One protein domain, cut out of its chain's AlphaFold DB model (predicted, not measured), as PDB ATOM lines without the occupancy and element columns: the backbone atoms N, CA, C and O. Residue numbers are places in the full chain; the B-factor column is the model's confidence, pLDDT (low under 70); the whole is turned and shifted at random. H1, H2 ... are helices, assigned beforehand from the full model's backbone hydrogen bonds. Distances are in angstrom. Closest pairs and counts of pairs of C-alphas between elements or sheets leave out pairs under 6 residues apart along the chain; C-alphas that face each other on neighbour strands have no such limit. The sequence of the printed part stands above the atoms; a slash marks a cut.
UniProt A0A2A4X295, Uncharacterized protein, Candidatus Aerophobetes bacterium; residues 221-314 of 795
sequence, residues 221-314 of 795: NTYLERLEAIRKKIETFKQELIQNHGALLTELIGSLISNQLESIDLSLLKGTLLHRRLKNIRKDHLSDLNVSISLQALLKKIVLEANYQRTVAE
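This is residues 221 to 314 of the 795 residues of an uncharacterized protein of Candidatus Aerophobetes bacterium (UniProt A0A2A4X295). Two long helices, H1 and H4, lie side by side and run opposite ways, and H5 crosses over one side of this pair, beginning at H4 and going on past the later part of H1. H2 turns off at the end of H1 and packs on H5, while H3 is a very short helix near H2 and the beginning of H5. The printed part has 94 residues, with five named helices in the order H1, H2, H3, H4, H5 and no named strand, and its class is all helix. It is compact, with a radius of gyration of the C-alphas of 13.3 A and spans of 41 by 27 by 23 A.

H1, residues 221 to 243, begins with C-alpha 221 at (144.985, 176.681, 238.072) and is 31.0 A from first to last C-alpha. H2, residues 246 to 258, is 18.4 A long. H3 holds residues 266 to 269. H4, residues 273 to 289, begins with C-alpha 273 at (126.681, 154.779, 244.574) and is 23.3 A long. H5, residues 295 to 312, is 25.5 A long and ends with C-alpha 312 at (117.228, 176.095, 257.550).

H5 is the hub and touches the four other helices. With residues 302 to 310 alone it touches H1, at a steep tilt of 61 degrees, the same way; the closest C-alphas, of Lys 238 and Ala 306, are 5.5 A apart. H5 touches H2 at a steep tilt of 67 degrees, opposite ways, closest at the C-alphas of Leu 249 and Val 303, 6.9 A. H5 touches H4 with residues 295 to 299 alone, at a steep tilt of 68 degrees, only just short of about perpendicular, opposite ways; the closest C-alphas are those of Arg 282 and Leu 295, 6.7 A. H3 and H5 only just touch, with 3 pairs of C-alphas within 8 A, the closest those of Leu 266 and Gln 296, 6.4 A. H1 and H4 touch at a shallow tilt of 23 degrees, opposite ways, closest at the C-alphas of Ile 230 and Ile 281, 6.4 A. The helix packing is mostly crossed: helices that touch stand mostly at more than a shallow tilt. H1 and H2, about perpendicular at 88 degrees, touch only at the corner, and only just, with 3 pairs of C-alphas within 8 A, the closest those of Leu 241 and Leu 249, 6.1 A. H2 and H3 only just touch, also with 3 such pairs; the closest C-alphas, of Leu 252 and Leu 268, are 7.2 A apart. H1 and H3 are apart, and so are H2 and H4. In H1, H2, H4 and H5 every O i to N i+4 pair is within hydrogen-bond range; H3 is too short for such a pair.

The two C-alphas farthest apart, of Asn 221 and Ser 258, are 42.9 A apart. The printed part has no cut. The links H1 to H2, H3 to H4 and H4 to H5 are tight, and H2 to H3 is short. The mean pLDDT of the printed part is 89.1, with residues 221 to 224 and 313 to 314 under 70.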
ATOM      1  N   ASN A 221     146.399 176.992 238.012       52.53
ATOM      2  CA  ASN A 221     144.985 176.681 238.072       52.53
ATOM      3  C   ASN A 221     144.766 175.236 238.535       52.53
ATOM      4  O   ASN A 221     143.798 174.987 239.221       52.53
ATOM      5  N   THR A 222     145.681 174.288 238.306       63.25
ATOM      6  CA  THR A 222     145.385 172.868 238.541       63.25
ATOM      7  C   THR A 222     145.150 172.493 240.015       63.25
ATOM      8  O   THR A 222     144.317 171.630 240.274       63.25
ATOM      9  N   TYR A 223     145.827 173.095 241.006       60.78
ATOM     10  CA  TYR A 223     145.520 172.818 242.428       60.78
ATOM     11  C   TYR A 223     144.192 173.455 242.853       60.78
ATOM     12  O   TYR A 223     143.411 172.825 243.561       60.78
ATOM     13  N   LEU A 224     143.913 174.666 242.371       53.91
ATOM     14  CA  LEU A 224     142.675 175.393 242.660       53.91
ATOM     15  C   LEU A 224     141.486 174.749 241.973       53.91
ATOM     16  O   LEU A 224     140.507 174.438 242.628       53.91
ATOM     17  N   GLU A 225     141.626 174.411 240.700       71.50
ATOM     18  CA  GLU A 225     140.701 173.589 239.933       71.50
ATOM     19  C   GLU A 225     140.476 172.243 240.617       71.50
ATOM     20  O   GLU A 225     139.348 171.766 240.631       71.50
ATOM     21  N   ARG A 226     141.499 171.618 241.227       80.94
ATOM     22  CA  ARG A 226     141.321 170.383 242.015       80.94
ATOM     23  C   ARG A 226     140.562 170.638 243.311       80.94
ATOM     24  O   ARG A 226     139.639 169.884 243.607       80.94
ATOM     25  N   LEU A 227     140.907 171.671 244.078       72.31
ATOM     26  CA  LEU A 227     140.221 172.023 245.324       72.31
ATOM     27  C   LEU A 227     138.767 172.417 245.053       72.31
ATOM     28  O   LEU A 227     137.858 171.940 245.729       72.31
ATOM     29  N   GLU A 228     138.536 173.220 244.024       75.50
ATOM     30  CA  GLU A 228     137.230 173.621 243.527       75.50
ATOM     31  C   GLU A 228     136.471 172.425 242.946       75.50
ATOM     32  O   GLU A 228     135.289 172.263 243.235       75.50
ATOM     33  N   ALA A 229     137.132 171.502 242.241       85.62
ATOM     34  CA  ALA A 229     136.520 170.251 241.796       85.62
ATOM     35  C   ALA A 229     136.135 169.351 242.975       85.62
ATOM     36  O   ALA A 229     135.060 168.754 242.953       85.62
ATOM     37  N   ILE A 230     136.966 169.248 244.016       86.69
ATOM     38  CA  ILE A 230     136.648 168.513 245.248       86.69
ATOM     39  C   ILE A 230     135.473 169.183 245.961       86.69
ATOM     40  O   ILE A 230     134.516 168.499 246.324       86.69
ATOM     41  N   ARG A 231     135.488 170.513 246.101       84.75
ATOM     42  CA  ARG A 231     134.389 171.293 246.686       84.75
ATOM     43  C   ARG A 231     133.099 171.091 245.898       84.75
ATOM     44  O   ARG A 231     132.071 170.798 246.494       84.75
ATOM     45  N   LYS A 232     133.160 171.139 244.568       87.69
ATOM     46  CA  LYS A 232     132.032 170.877 243.668       87.69
ATOM     47  C   LYS A 232     131.532 169.441 243.789       87.69
ATOM     48  O   LYS A 232     130.324 169.227 243.775       87.69
ATOM     49  N   LYS A 233     132.417 168.451 243.956       94.75
ATOM     50  CA  LYS A 233     132.035 167.052 244.226       94.75
ATOM     51  C   LYS A 233     131.341 166.906 245.581       94.75
ATOM     52  O   LYS A 233     130.345 166.193 245.656       94.75
ATOM     53  N   ILE A 234     131.836 167.575 246.625       91.75
ATOM     54  CA  ILE A 234     131.200 167.614 247.951       91.75
ATOM     55  C   ILE A 234     129.825 168.273 247.861       91.75
ATOM     56  O   ILE A 234     128.853 167.703 248.346       91.75
ATOM     57  N   GLU A 235     129.726 169.420 247.192       88.19
ATOM     58  CA  GLU A 235     128.464 170.135 246.997       88.19
ATOM     59  C   GLU A 235     127.469 169.277 246.216       88.19
ATOM     60  O   GLU A 235     126.342 169.087 246.651       88.19
ATOM     61  N   THR A 236     127.912 168.647 245.126       94.06
ATOM     62  CA  THR A 236     127.088 167.716 244.340       94.06
ATOM     63  C   THR A 236     126.599 166.551 245.198       94.06
ATOM     64  O   THR A 236     125.421 166.211 245.161       94.06
ATOM     65  N   PHE A 237     127.480 165.952 246.002       96.06
ATOM     66  CA  PHE A 237     127.120 164.862 246.908       96.06
ATOM     67  C   PHE A 237     126.097 165.312 247.960       96.06
ATOM     68  O   PHE A 237     125.147 164.591 248.260       96.06
ATOM     69  N   LYS A 238     126.278 166.512 248.517       94.19
ATOM     70  CA  LYS A 238     125.363 167.119 249.485       94.19
ATOM     71  C   LYS A 238     123.993 167.384 248.855       94.19
ATOM     72  O   LYS A 238     122.987 166.966 249.422       94.19
ATOM     73  N   GLN A 239     123.944 167.990 247.668       92.75
ATOM     74  CA  GLN A 239     122.697 168.217 246.930       92.75
ATOM     75  C   GLN A 239     121.995 166.903 246.583       92.75
ATOM     76  O   GLN A 239     120.786 166.786 246.750       92.75
ATOM     77  N   GLU A 240     122.744 165.872 246.188       95.38
ATOM     78  CA  GLU A 240     122.198 164.540 245.920       95.38
ATOM     79  C   GLU A 240     121.594 163.903 247.184       95.38
ATOM     80  O   GLU A 240     120.507 163.323 247.124       95.38
ATOM     81  N   LEU A 241     122.238 164.061 248.347       94.81
ATOM     82  CA  LEU A 241     121.670 163.642 249.632       94.81
ATOM     83  C   LEU A 241     120.363 164.374 249.963       94.81
ATOM     84  O   LEU A 241     119.420 163.743 250.442       94.81
ATOM     85  N   ILE A 242     120.304 165.686 249.721       91.81
ATOM     86  CA  ILE A 242     119.131 166.517 250.026       91.81
ATOM     87  C   ILE A 242     117.969 166.193 249.078       91.81
ATOM     88  O   ILE A 242     116.855 165.947 249.541       91.81
ATOM     89  N   GLN A 243     118.224 166.185 247.767       93.00
ATOM     90  CA  GLN A 243     117.194 166.136 246.725       93.00
ATOM     91  C   GLN A 243     116.765 164.702 246.385       93.00
ATOM     92  O   GLN A 243     115.572 164.427 246.283       93.00
ATOM     93  N   ASN A 244     117.718 163.773 246.260       94.00
ATOM     94  CA  ASN A 244     117.453 162.424 245.737       94.00
ATOM     95  C   ASN A 244     117.383 161.358 246.835       94.00
ATOM     96  O   ASN A 244     116.775 160.305 246.649       94.00
ATOM     97  N   HIS A 245     117.994 161.622 247.993       93.94
ATOM     98  CA  HIS A 245     118.125 160.642 249.071       93.94
ATOM     99  C   HIS A 245     117.671 161.176 250.433       93.94
ATOM    100  O   HIS A 245     118.223 160.813 251.471       93.94
ATOM    101  N   GLY A 246     116.606 161.985 250.454       92.69
ATOM    102  CA  GLY A 246     116.090 162.591 251.685       92.69
ATOM    103  C   GLY A 246     115.730 161.591 252.798       92.69
ATOM    104  O   GLY A 246     115.838 161.945 253.973       92.69
ATOM    105  N   ALA A 247     115.341 160.354 252.460       94.62
ATOM    106  CA  ALA A 247     115.102 159.276 253.430       94.62
ATOM    107  C   ALA A 247     116.407 158.768 254.068       94.62
ATOM    108  O   ALA A 247     116.515 158.729 255.291       94.62
ATOM    109  N   LEU A 248     117.425 158.489 253.250       95.88
ATOM    110  CA  LEU A 248     118.758 158.101 253.713       95.88
ATOM    111  C   LEU A 248     119.402 159.205 254.559       95.88
ATOM    112  O   LEU A 248     120.018 158.914 255.577       95.88
ATOM    113  N   LEU A 249     119.236 160.479 254.183       95.88
ATOM    114  CA  LEU A 249     119.690 161.597 255.011       95.88
ATOM    115  C   LEU A 249     119.029 161.555 256.400       95.88
ATOM    116  O   LEU A 249     119.717 161.711 257.405       95.88
ATOM    117  N   THR A 250     117.722 161.284 256.475       94.50
ATOM    118  CA  THR A 250     117.010 161.112 257.753       94.50
ATOM    119  C   THR A 250     117.556 159.929 258.564       94.50
ATOM    120  O   THR A 250     117.733 160.066 259.773       94.50
ATOM    121  N   GLU A 251     117.874 158.797 257.931       95.88
ATOM    122  CA  GLU A 251     118.486 157.632 258.598       95.88
ATOM    123  C   GLU A 251     119.893 157.937 259.126       95.88
ATOM    124  O   GLU A 251     120.217 157.614 260.269       95.88
ATOM    125  N   LEU A 252     120.715 158.624 258.329       96.25
ATOM    126  CA  LEU A 252     122.057 159.071 258.706       96.25
ATOM    127  C   LEU A 252     122.021 160.040 259.899       96.25
ATOM    128  O   LEU A 252     122.845 159.935 260.811       96.25
ATOM    129  N   ILE A 253     121.042 160.946 259.937       95.56
ATOM    130  CA  ILE A 253     120.800 161.827 261.089       95.56
ATOM    131  C   ILE A 253     120.325 161.012 262.298       95.56
ATOM    132  O   ILE A 253     120.814 161.225 263.403       95.56
ATOM    133  N   GLY A 254     119.429 160.041 262.108       93.25
ATOM    134  CA  GLY A 254     118.998 159.128 263.171       93.25
ATOM    135  C   GLY A 254     120.159 158.332 263.777       93.25
ATOM    136  O   GLY A 254     120.230 158.173 264.998       93.25
ATOM    137  N   SER A 255     121.112 157.901 262.945       95.44
ATOM    138  CA  SER A 255     122.363 157.273 263.381       95.44
ATOM    139  C   SER A 255     123.216 158.229 264.220       95.44
ATOM    140  O   SER A 255     123.646 157.855 265.310       95.44
ATOM    141  N   LEU A 256     123.394 159.480 263.773       93.81
ATOM    142  CA  LEU A 256     124.092 160.507 264.557       93.81
ATOM    143  C   LEU A 256     123.431 160.720 265.921       93.81
ATOM    144  O   LEU A 256     124.128 160.728 266.929       93.81
ATOM    145  N   ILE A 257     122.105 160.860 265.970       92.56
ATOM    146  CA  ILE A 257     121.358 161.063 267.221       92.56
ATOM    147  C   ILE A 257     121.540 159.868 268.162       92.56
ATOM    148  O   ILE A 257     121.829 160.055 269.343       92.56
ATOM    149  N   SER A 258     121.426 158.645 267.636       92.00
ATOM    150  CA  SER A 258     121.589 157.412 268.422       92.00
ATOM    151  C   SER A 258     122.999 157.290 269.017       92.00
ATOM    152  O   SER A 258     123.159 156.767 270.115       92.00
ATOM    153  N   ASN A 259     124.006 157.846 268.336       92.62
ATOM    154  CA  ASN A 259     125.403 157.886 268.774       92.62
ATOM    155  C   ASN A 259     125.800 159.223 269.430       92.62
ATOM    156  O   ASN A 259     126.971 159.598 269.383       92.62
ATOM    157  N   GLN A 260     124.843 159.986 269.974       91.00
ATOM    158  CA  GLN A 260     125.093 161.261 270.672       91.00
ATOM    159  C   GLN A 260     125.935 162.267 269.863       91.00
ATOM    160  O   GLN A 260     126.706 163.052 270.406       91.00
ATOM    161  N   LEU A 261     125.784 162.257 268.538       91.19
ATOM    162  CA  LEU A 261     126.513 163.083 267.573       91.19
ATOM    163  C   LEU A 261     128.026 162.821 267.515       91.19
ATOM    164  O   LEU A 261     128.740 163.570 266.844       91.19
ATOM    165  N   GLU A 262     128.546 161.775 268.156       91.06
ATOM    166  CA  GLU A 262     129.977 161.460 268.143       91.06
ATOM    167  C   GLU A 262     130.390 160.813 266.819       91.06
ATOM    168  O   GLU A 262     131.365 161.240 266.189       91.06
ATOM    169  N   SER A 263     129.596 159.857 266.335       94.69
ATOM    170  CA  SER A 263     129.918 159.032 265.172       94.69
ATOM    171  C   SER A 263     128.702 158.775 264.272       94.69
ATOM    172  O   SER A 263     127.555 158.874 264.702       94.69
ATOM    173  N   ILE A 264     128.956 158.469 262.996       95.94
ATOM    174  CA  ILE A 264     127.922 158.160 261.997       95.94
ATOM    175  C   ILE A 264     128.119 156.747 261.455       95.94
ATOM    176  O   ILE A 264     129.256 156.349 261.183       95.94
ATOM    177  N   ASP A 265     127.041 155.980 261.301       96.75
ATOM    178  CA  ASP A 265     127.131 154.619 260.780       96.75
ATOM    179  C   ASP A 265     127.368 154.616 259.260       96.75
ATOM    180  O   ASP A 265     126.488 154.911 258.452       96.75
ATOM    181  N   LEU A 266     128.587 154.245 258.865       96.94
ATOM    182  CA  LEU A 266     128.976 154.086 257.462       96.94
ATOM    183  C   LEU A 266     128.275 152.904 256.775       96.94
ATOM    184  O   LEU A 266     128.262 152.854 255.539       96.94
ATOM    185  N   SER A 267     127.731 151.952 257.539       96.69
ATOM    186  CA  SER A 267     127.060 150.765 257.008       96.69
ATOM    187  C   SER A 267     125.806 151.121 256.206       96.69
ATOM    188  O   SER A 267     125.551 150.479 255.187       96.69
ATOM    189  N   LEU A 268     125.135 152.225 256.559       96.25
ATOM    190  CA  LEU A 268     123.963 152.770 255.861       96.25
ATOM    191  C   LEU A 268     124.246 153.152 254.401       96.25
ATOM    192  O   LEU A 268     123.341 153.203 253.576       96.25
ATOM    193  N   LEU A 269     125.512 153.399 254.050       95.88
ATOM    194  CA  LEU A 269     125.913 153.657 252.668       95.88
ATOM    195  C   LEU A 269     126.404 152.400 251.940       95.88
ATOM    196  O   LEU A 269     126.607 152.448 250.726       95.88
ATOM    197  N   LYS A 270     126.656 151.283 252.624       95.12
ATOM    198  CA  LYS A 270     127.328 150.126 252.021       95.12
ATOM    199  C   LYS A 270     126.527 149.600 250.821       95.12
ATOM    200  O   LYS A 270     125.339 149.338 250.917       95.12
ATOM    201  N   GLY A 271     127.194 149.465 249.673       94.19
ATOM    202  CA  GLY A 271     126.566 149.026 248.418       94.19
ATOM    203  C   GLY A 271     125.910 150.137 247.585       94.19
ATOM    204  O   GLY A 271     125.537 149.884 246.445       94.19
ATOM    205  N   THR A 272     125.824 151.372 248.090       95.31
ATOM    206  CA  THR A 272     125.262 152.514 247.344       95.31
ATOM    207  C   THR A 272     126.299 153.203 246.444       95.31
ATOM    208  O   THR A 272     127.509 153.161 246.701       95.31
ATOM    209  N   LEU A 273     125.830 153.919 245.412       95.69
ATOM    210  CA  LEU A 273     126.681 154.779 244.574       95.69
ATOM    211  C   LEU A 273     127.340 155.904 245.392       95.69
ATOM    212  O   LEU A 273     128.507 156.233 245.162       95.69
ATOM    213  N   LEU A 274     126.629 156.436 246.393       95.50
ATOM    214  CA  LEU A 274     127.138 157.448 247.318       95.50
ATOM    215  C   LEU A 274     128.380 156.949 248.066       95.50
ATOM    216  O   LEU A 274     129.381 157.653 248.135       95.50
ATOM    217  N   HIS A 275     128.402 155.705 248.546       97.25
ATOM    218  CA  HIS A 275     129.595 155.172 249.215       97.25
ATOM    219  C   HIS A 275     130.839 155.188 248.321       97.25
ATOM    220  O   HIS A 275     131.939 155.511 248.777       97.25
ATOM    221  N   ARG A 276     130.668 154.865 247.033       97.19
ATOM    222  CA  ARG A 276     131.751 154.929 246.043       97.19
ATOM    223  C   ARG A 276     132.192 156.373 245.801       97.19
ATOM    224  O   ARG A 276     133.391 156.637 245.796       97.19
ATOM    225  N   ARG A 277     131.248 157.309 245.660       96.81
ATOM    226  CA  ARG A 277     131.546 158.744 245.490       96.81
ATOM    227  C   ARG A 277     132.272 159.326 246.701       96.81
ATOM    228  O   ARG A 277     133.288 159.984 246.522       96.81
ATOM    229  N   LEU A 278     131.837 159.008 247.919       97.19
ATOM    230  CA  LEU A 278     132.495 159.434 249.156       97.19
ATOM    231  C   LEU A 278     133.940 158.913 249.245       97.19
ATOM    232  O   LEU A 278     134.845 159.652 249.632       97.19
ATOM    233  N   LYS A 279     134.182 157.654 248.843       97.44
ATOM    234  CA  LYS A 279     135.538 157.090 248.721       97.44
ATOM    235  C   LYS A 279     136.398 157.846 247.717       97.44
ATOM    236  O   LYS A 279     137.565 158.083 248.015       97.44
ATOM    237  N   ASN A 280     135.829 158.241 246.581       96.56
ATOM    238  CA  ASN A 280     136.537 159.044 245.588       96.56
ATOM    239  C   ASN A 280     136.859 160.440 246.133       96.56
ATOM    240  O   ASN A 280     138.016 160.822 246.097       96.56
ATOM    241  N   ILE A 281     135.897 161.138 246.745       95.81
ATOM    242  CA  ILE A 281     136.134 162.454 247.365       95.81
ATOM    243  C   ILE A 281     137.250 162.371 248.412       95.81
ATOM    244  O   ILE A 281     138.136 163.218 248.434       95.81
ATOM    245  N   ARG A 282     137.252 161.336 249.264       95.75
ATOM    246  CA  ARG A 282     138.339 161.114 250.230       95.75
ATOM    247  C   ARG A 282     139.677 160.846 249.541       95.75
ATOM    248  O   ARG A 282     140.699 161.338 250.010       95.75
ATOM    249  N   LYS A 283     139.682 160.022 248.488       95.25
ATOM    250  CA  LYS A 283     140.889 159.720 247.714       95.25
ATOM    251  C   LYS A 283     141.464 161.006 247.125       95.25
ATOM    252  O   LYS A 283     142.644 161.237 247.328       95.25
ATOM    253  N   ASP A 284     140.620 161.836 246.515       90.06
ATOM    254  CA  ASP A 284     140.993 163.128 245.939       90.06
ATOM    255  C   ASP A 284     141.502 164.086 247.035       90.06
ATOM    256  O   ASP A 284     142.555 164.689 246.890       90.06
ATOM    257  N   HIS A 285     140.847 164.149 248.202       83.81
ATOM    258  CA  HIS A 285     141.347 164.904 249.364       83.81
ATOM    259  C   HIS A 285     142.761 164.483 249.795       83.81
ATOM    260  O   HIS A 285     143.576 165.327 250.167       83.81
ATOM    261  N   LEU A 286     143.054 163.180 249.767       86.44
ATOM    262  CA  LEU A 286     144.359 162.652 250.153       86.44
ATOM    263  C   LEU A 286     145.408 162.854 249.051       86.44
ATOM    264  O   LEU A 286     146.520 163.266 249.361       86.44
ATOM    265  N   SER A 287     145.080 162.560 247.789       83.12
ATOM    266  CA  SER A 287     146.029 162.649 246.674       83.12
ATOM    267  C   SER A 287     146.295 164.080 246.233       83.12
ATOM    268  O   SER A 287     147.431 164.408 245.905       83.12
ATOM    269  N   ASP A 288     145.261 164.919 246.228       78.00
ATOM    270  CA  ASP A 288     145.318 166.240 245.611       78.00
ATOM    271  C   ASP A 288     145.610 167.329 246.645       78.00
ATOM    272  O   ASP A 288     146.297 168.291 246.314       78.00
ATOM    273  N   LEU A 289     145.133 167.167 247.891       70.75
ATOM    274  CA  LEU A 289     145.303 168.155 248.970       70.75
ATOM    275  C   LEU A 289     146.242 167.696 250.098       70.75
ATOM    276  O   LEU A 289     146.559 168.488 250.980       70.75
ATOM    277  N   ASN A 290     146.681 166.430 250.109       74.06
ATOM    278  CA  ASN A 290     147.470 165.836 251.199       74.06
ATOM    279  C   ASN A 290     146.798 165.959 252.589       74.06
ATOM    280  O   ASN A 290     147.467 166.022 253.623       74.06
ATOM    281  N   VAL A 291     145.459 165.988 252.631       71.56
ATOM    282  CA  VAL A 291     144.679 166.075 253.876       71.56
ATOM    283  C   VAL A 291     144.105 164.703 254.217       71.56
ATOM    284  O   VAL A 291     143.215 164.186 253.539       71.56
ATOM    285  N   SER A 292     144.583 164.112 255.313       84.56
ATOM    286  CA  SER A 292     144.054 162.843 255.818       84.56
ATOM    287  C   SER A 292     142.755 163.067 256.598       84.56
ATOM    288  O   SER A 292     142.766 163.541 257.731       84.56
ATOM    289  N   ILE A 293     141.622 162.700 255.994       89.06
ATOM    290  CA  ILE A 293     140.313 162.639 256.658       89.06
ATOM    291  C   ILE A 293     139.760 161.210 256.596       89.06
ATOM    292  O   ILE A 293     139.866 160.521 255.575       89.06
ATOM    293  N   SER A 294     139.179 160.726 257.697       95.38
ATOM    294  CA  SER A 294     138.504 159.424 257.703       95.38
ATOM    295  C   SER A 294     137.183 159.505 256.926       95.38
ATOM    296  O   SER A 294     136.542 160.554 256.878       95.38
ATOM    297  N   LEU A 295     136.737 158.392 256.326       95.94
ATOM    298  CA  LEU A 295     135.437 158.353 255.630       95.94
ATOM    299  C   LEU A 295     134.282 158.747 256.552       95.94
ATOM    300  O   LEU A 295     133.355 159.421 256.120       95.94
ATOM    301  N   GLN A 296     134.355 158.331 257.816       96.00
ATOM    302  CA  GLN A 296     133.326 158.602 258.810       96.00
ATOM    303  C   GLN A 296     133.278 160.089 259.169       96.00
ATOM    304  O   GLN A 296     132.194 160.661 259.233       96.00
ATOM    305  N   ALA A 297     134.438 160.730 259.342       92.75
ATOM    306  CA  ALA A 297     134.519 162.163 259.610       92.75
ATOM    307  C   ALA A 297     134.034 162.992 258.412       92.75
ATOM    308  O   ALA A 297     133.263 163.932 258.597       92.75
ATOM    309  N   LEU A 298     134.423 162.610 257.189       93.44
ATOM    310  CA  LEU A 298     133.956 163.266 255.967       93.44
ATOM    311  C   LEU A 298     132.435 163.128 255.808       93.44
ATOM    312  O   LEU A 298     131.756 164.122 255.568       93.44
ATOM    313  N   LEU A 299     131.888 161.922 256.002       96.56
ATOM    314  CA  LEU A 299     130.444 161.697 255.936       96.56
ATOM    315  C   LEU A 299     129.695 162.488 257.007       96.56
ATOM    316  O   LEU A 299     128.706 163.138 256.694       96.56
ATOM    317  N   LYS A 300     130.175 162.456 258.257       94.94
ATOM    318  CA  LYS A 300     129.594 163.221 259.365       94.94
ATOM    319  C   LYS A 300     129.518 164.701 259.009       94.94
ATOM    320  O   LYS A 300     128.456 165.293 259.153       94.94
ATOM    321  N   LYS A 301     130.613 165.276 258.503       91.50
ATOM    322  CA  LYS A 301     130.661 166.679 258.073       91.50
ATOM    323  C   LYS A 301     129.600 166.974 257.007       91.50
ATOM    324  O   LYS A 301     128.768 167.850 257.211       91.50
ATOM    325  N   ILE A 302     129.578 166.189 255.930       93.44
ATOM    326  CA  ILE A 302     128.633 166.366 254.820       93.44
ATOM    327  C   ILE A 302     127.176 166.209 255.279       93.44
ATOM    328  O   ILE A 302     126.320 166.974 254.854       93.44
ATOM    329  N   VAL A 303     126.873 165.239 256.147       95.06
ATOM    330  CA  VAL A 303     125.510 164.999 256.652       95.06
ATOM    331  C   VAL A 303     125.037 166.138 257.547       95.06
ATOM    332  O   VAL A 303     123.880 166.537 257.449       95.06
ATOM    333  N   LEU A 304     125.914 166.687 258.391       91.19
ATOM    334  CA  LEU A 304     125.587 167.856 259.207       91.19
ATOM    335  C   LEU A 304     125.322 169.091 258.339       91.19
ATOM    336  O   LEU A 304     124.335 169.786 258.569       91.19
ATOM    337  N   GLU A 305     126.144 169.325 257.313       88.88
ATOM    338  CA  GLU A 305     125.948 170.413 256.344       88.88
ATOM    339  C   GLU A 305     124.668 170.218 255.513       88.88
ATOM    340  O   GLU A 305     123.903 171.162 255.328       88.88
ATOM    341  N   ALA A 306     124.385 168.989 255.069       91.12
ATOM    342  CA  ALA A 306     123.165 168.645 254.340       91.12
ATOM    343  C   ALA A 306     121.909 168.844 255.198       91.12
ATOM    344  O   ALA A 306     120.918 169.399 254.725       91.12
ATOM    345  N   ASN A 307     121.948 168.401 256.462       92.81
ATOM    346  CA  ASN A 307     120.861 168.609 257.417       92.81
ATOM    347  C   ASN A 307     120.629 170.103 257.634       92.81
ATOM    348  O   ASN A 307     119.504 170.570 257.518       92.81
ATOM    349  N   TYR A 308     121.699 170.863 257.863       87.62
ATOM    350  CA  TYR A 308     121.618 172.308 258.027       87.62
ATOM    351  C   TYR A 308     120.941 172.992 256.830       87.62
ATOM    352  O   TYR A 308     119.938 173.680 257.006       87.62
ATOM    353  N   GLN A 309     121.425 172.736 255.610       86.25
ATOM    354  CA  GLN A 309     120.881 173.339 254.389       86.25
ATOM    355  C   GLN A 309     119.420 172.937 254.147       86.25
ATOM    356  O   GLN A 309     118.598 173.783 253.803       86.25
ATOM    357  N   ARG A 310     119.065 171.668 254.391       88.81
ATOM    358  CA  ARG A 310     117.686 171.173 254.263       88.81
ATOM    359  C   ARG A 310     116.738 171.799 255.286       88.81
ATOM    360  O   ARG A 310     115.583 172.061 254.963       88.81
ATOM    361  N   THR A 311     117.183 171.955 256.529       84.62
ATOM    362  CA  THR A 311     116.322 172.382 257.638       84.62
ATOM    363  C   THR A 311     116.131 173.893 257.662       84.62
ATOM    364  O   THR A 311     115.031 174.362 257.959       84.62
ATOM    365  N   VAL A 312     117.187 174.643 257.355       80.50
ATOM    366  CA  VAL A 312     117.228 176.095 257.550       80.50
ATOM    367  C   VAL A 312     116.971 176.869 256.248       80.50
ATOM    368  O   VAL A 312     116.493 177.990 256.332       80.50
ATOM    369  N   ALA A 313     117.159 176.231 255.083       60.94
ATOM    370  CA  ALA A 313     116.815 176.717 253.742       60.94
ATOM    371  C   ALA A 313     117.307 178.142 253.412       60.94
ATOM    372  O   ALA A 313     116.578 179.101 253.607       60.94
ATOM    373  N   GLU A 314     118.534 178.236 252.886       59.16
ATOM    374  CA  GLU A 314     119.041 179.161 251.845       59.16
ATOM    375  C   GLU A 314     120.581 179.139 251.884       59.16
ATOM    376  O   GLU A 314     121.183 178.978 252.949       59.16
TER     377      GLU A 314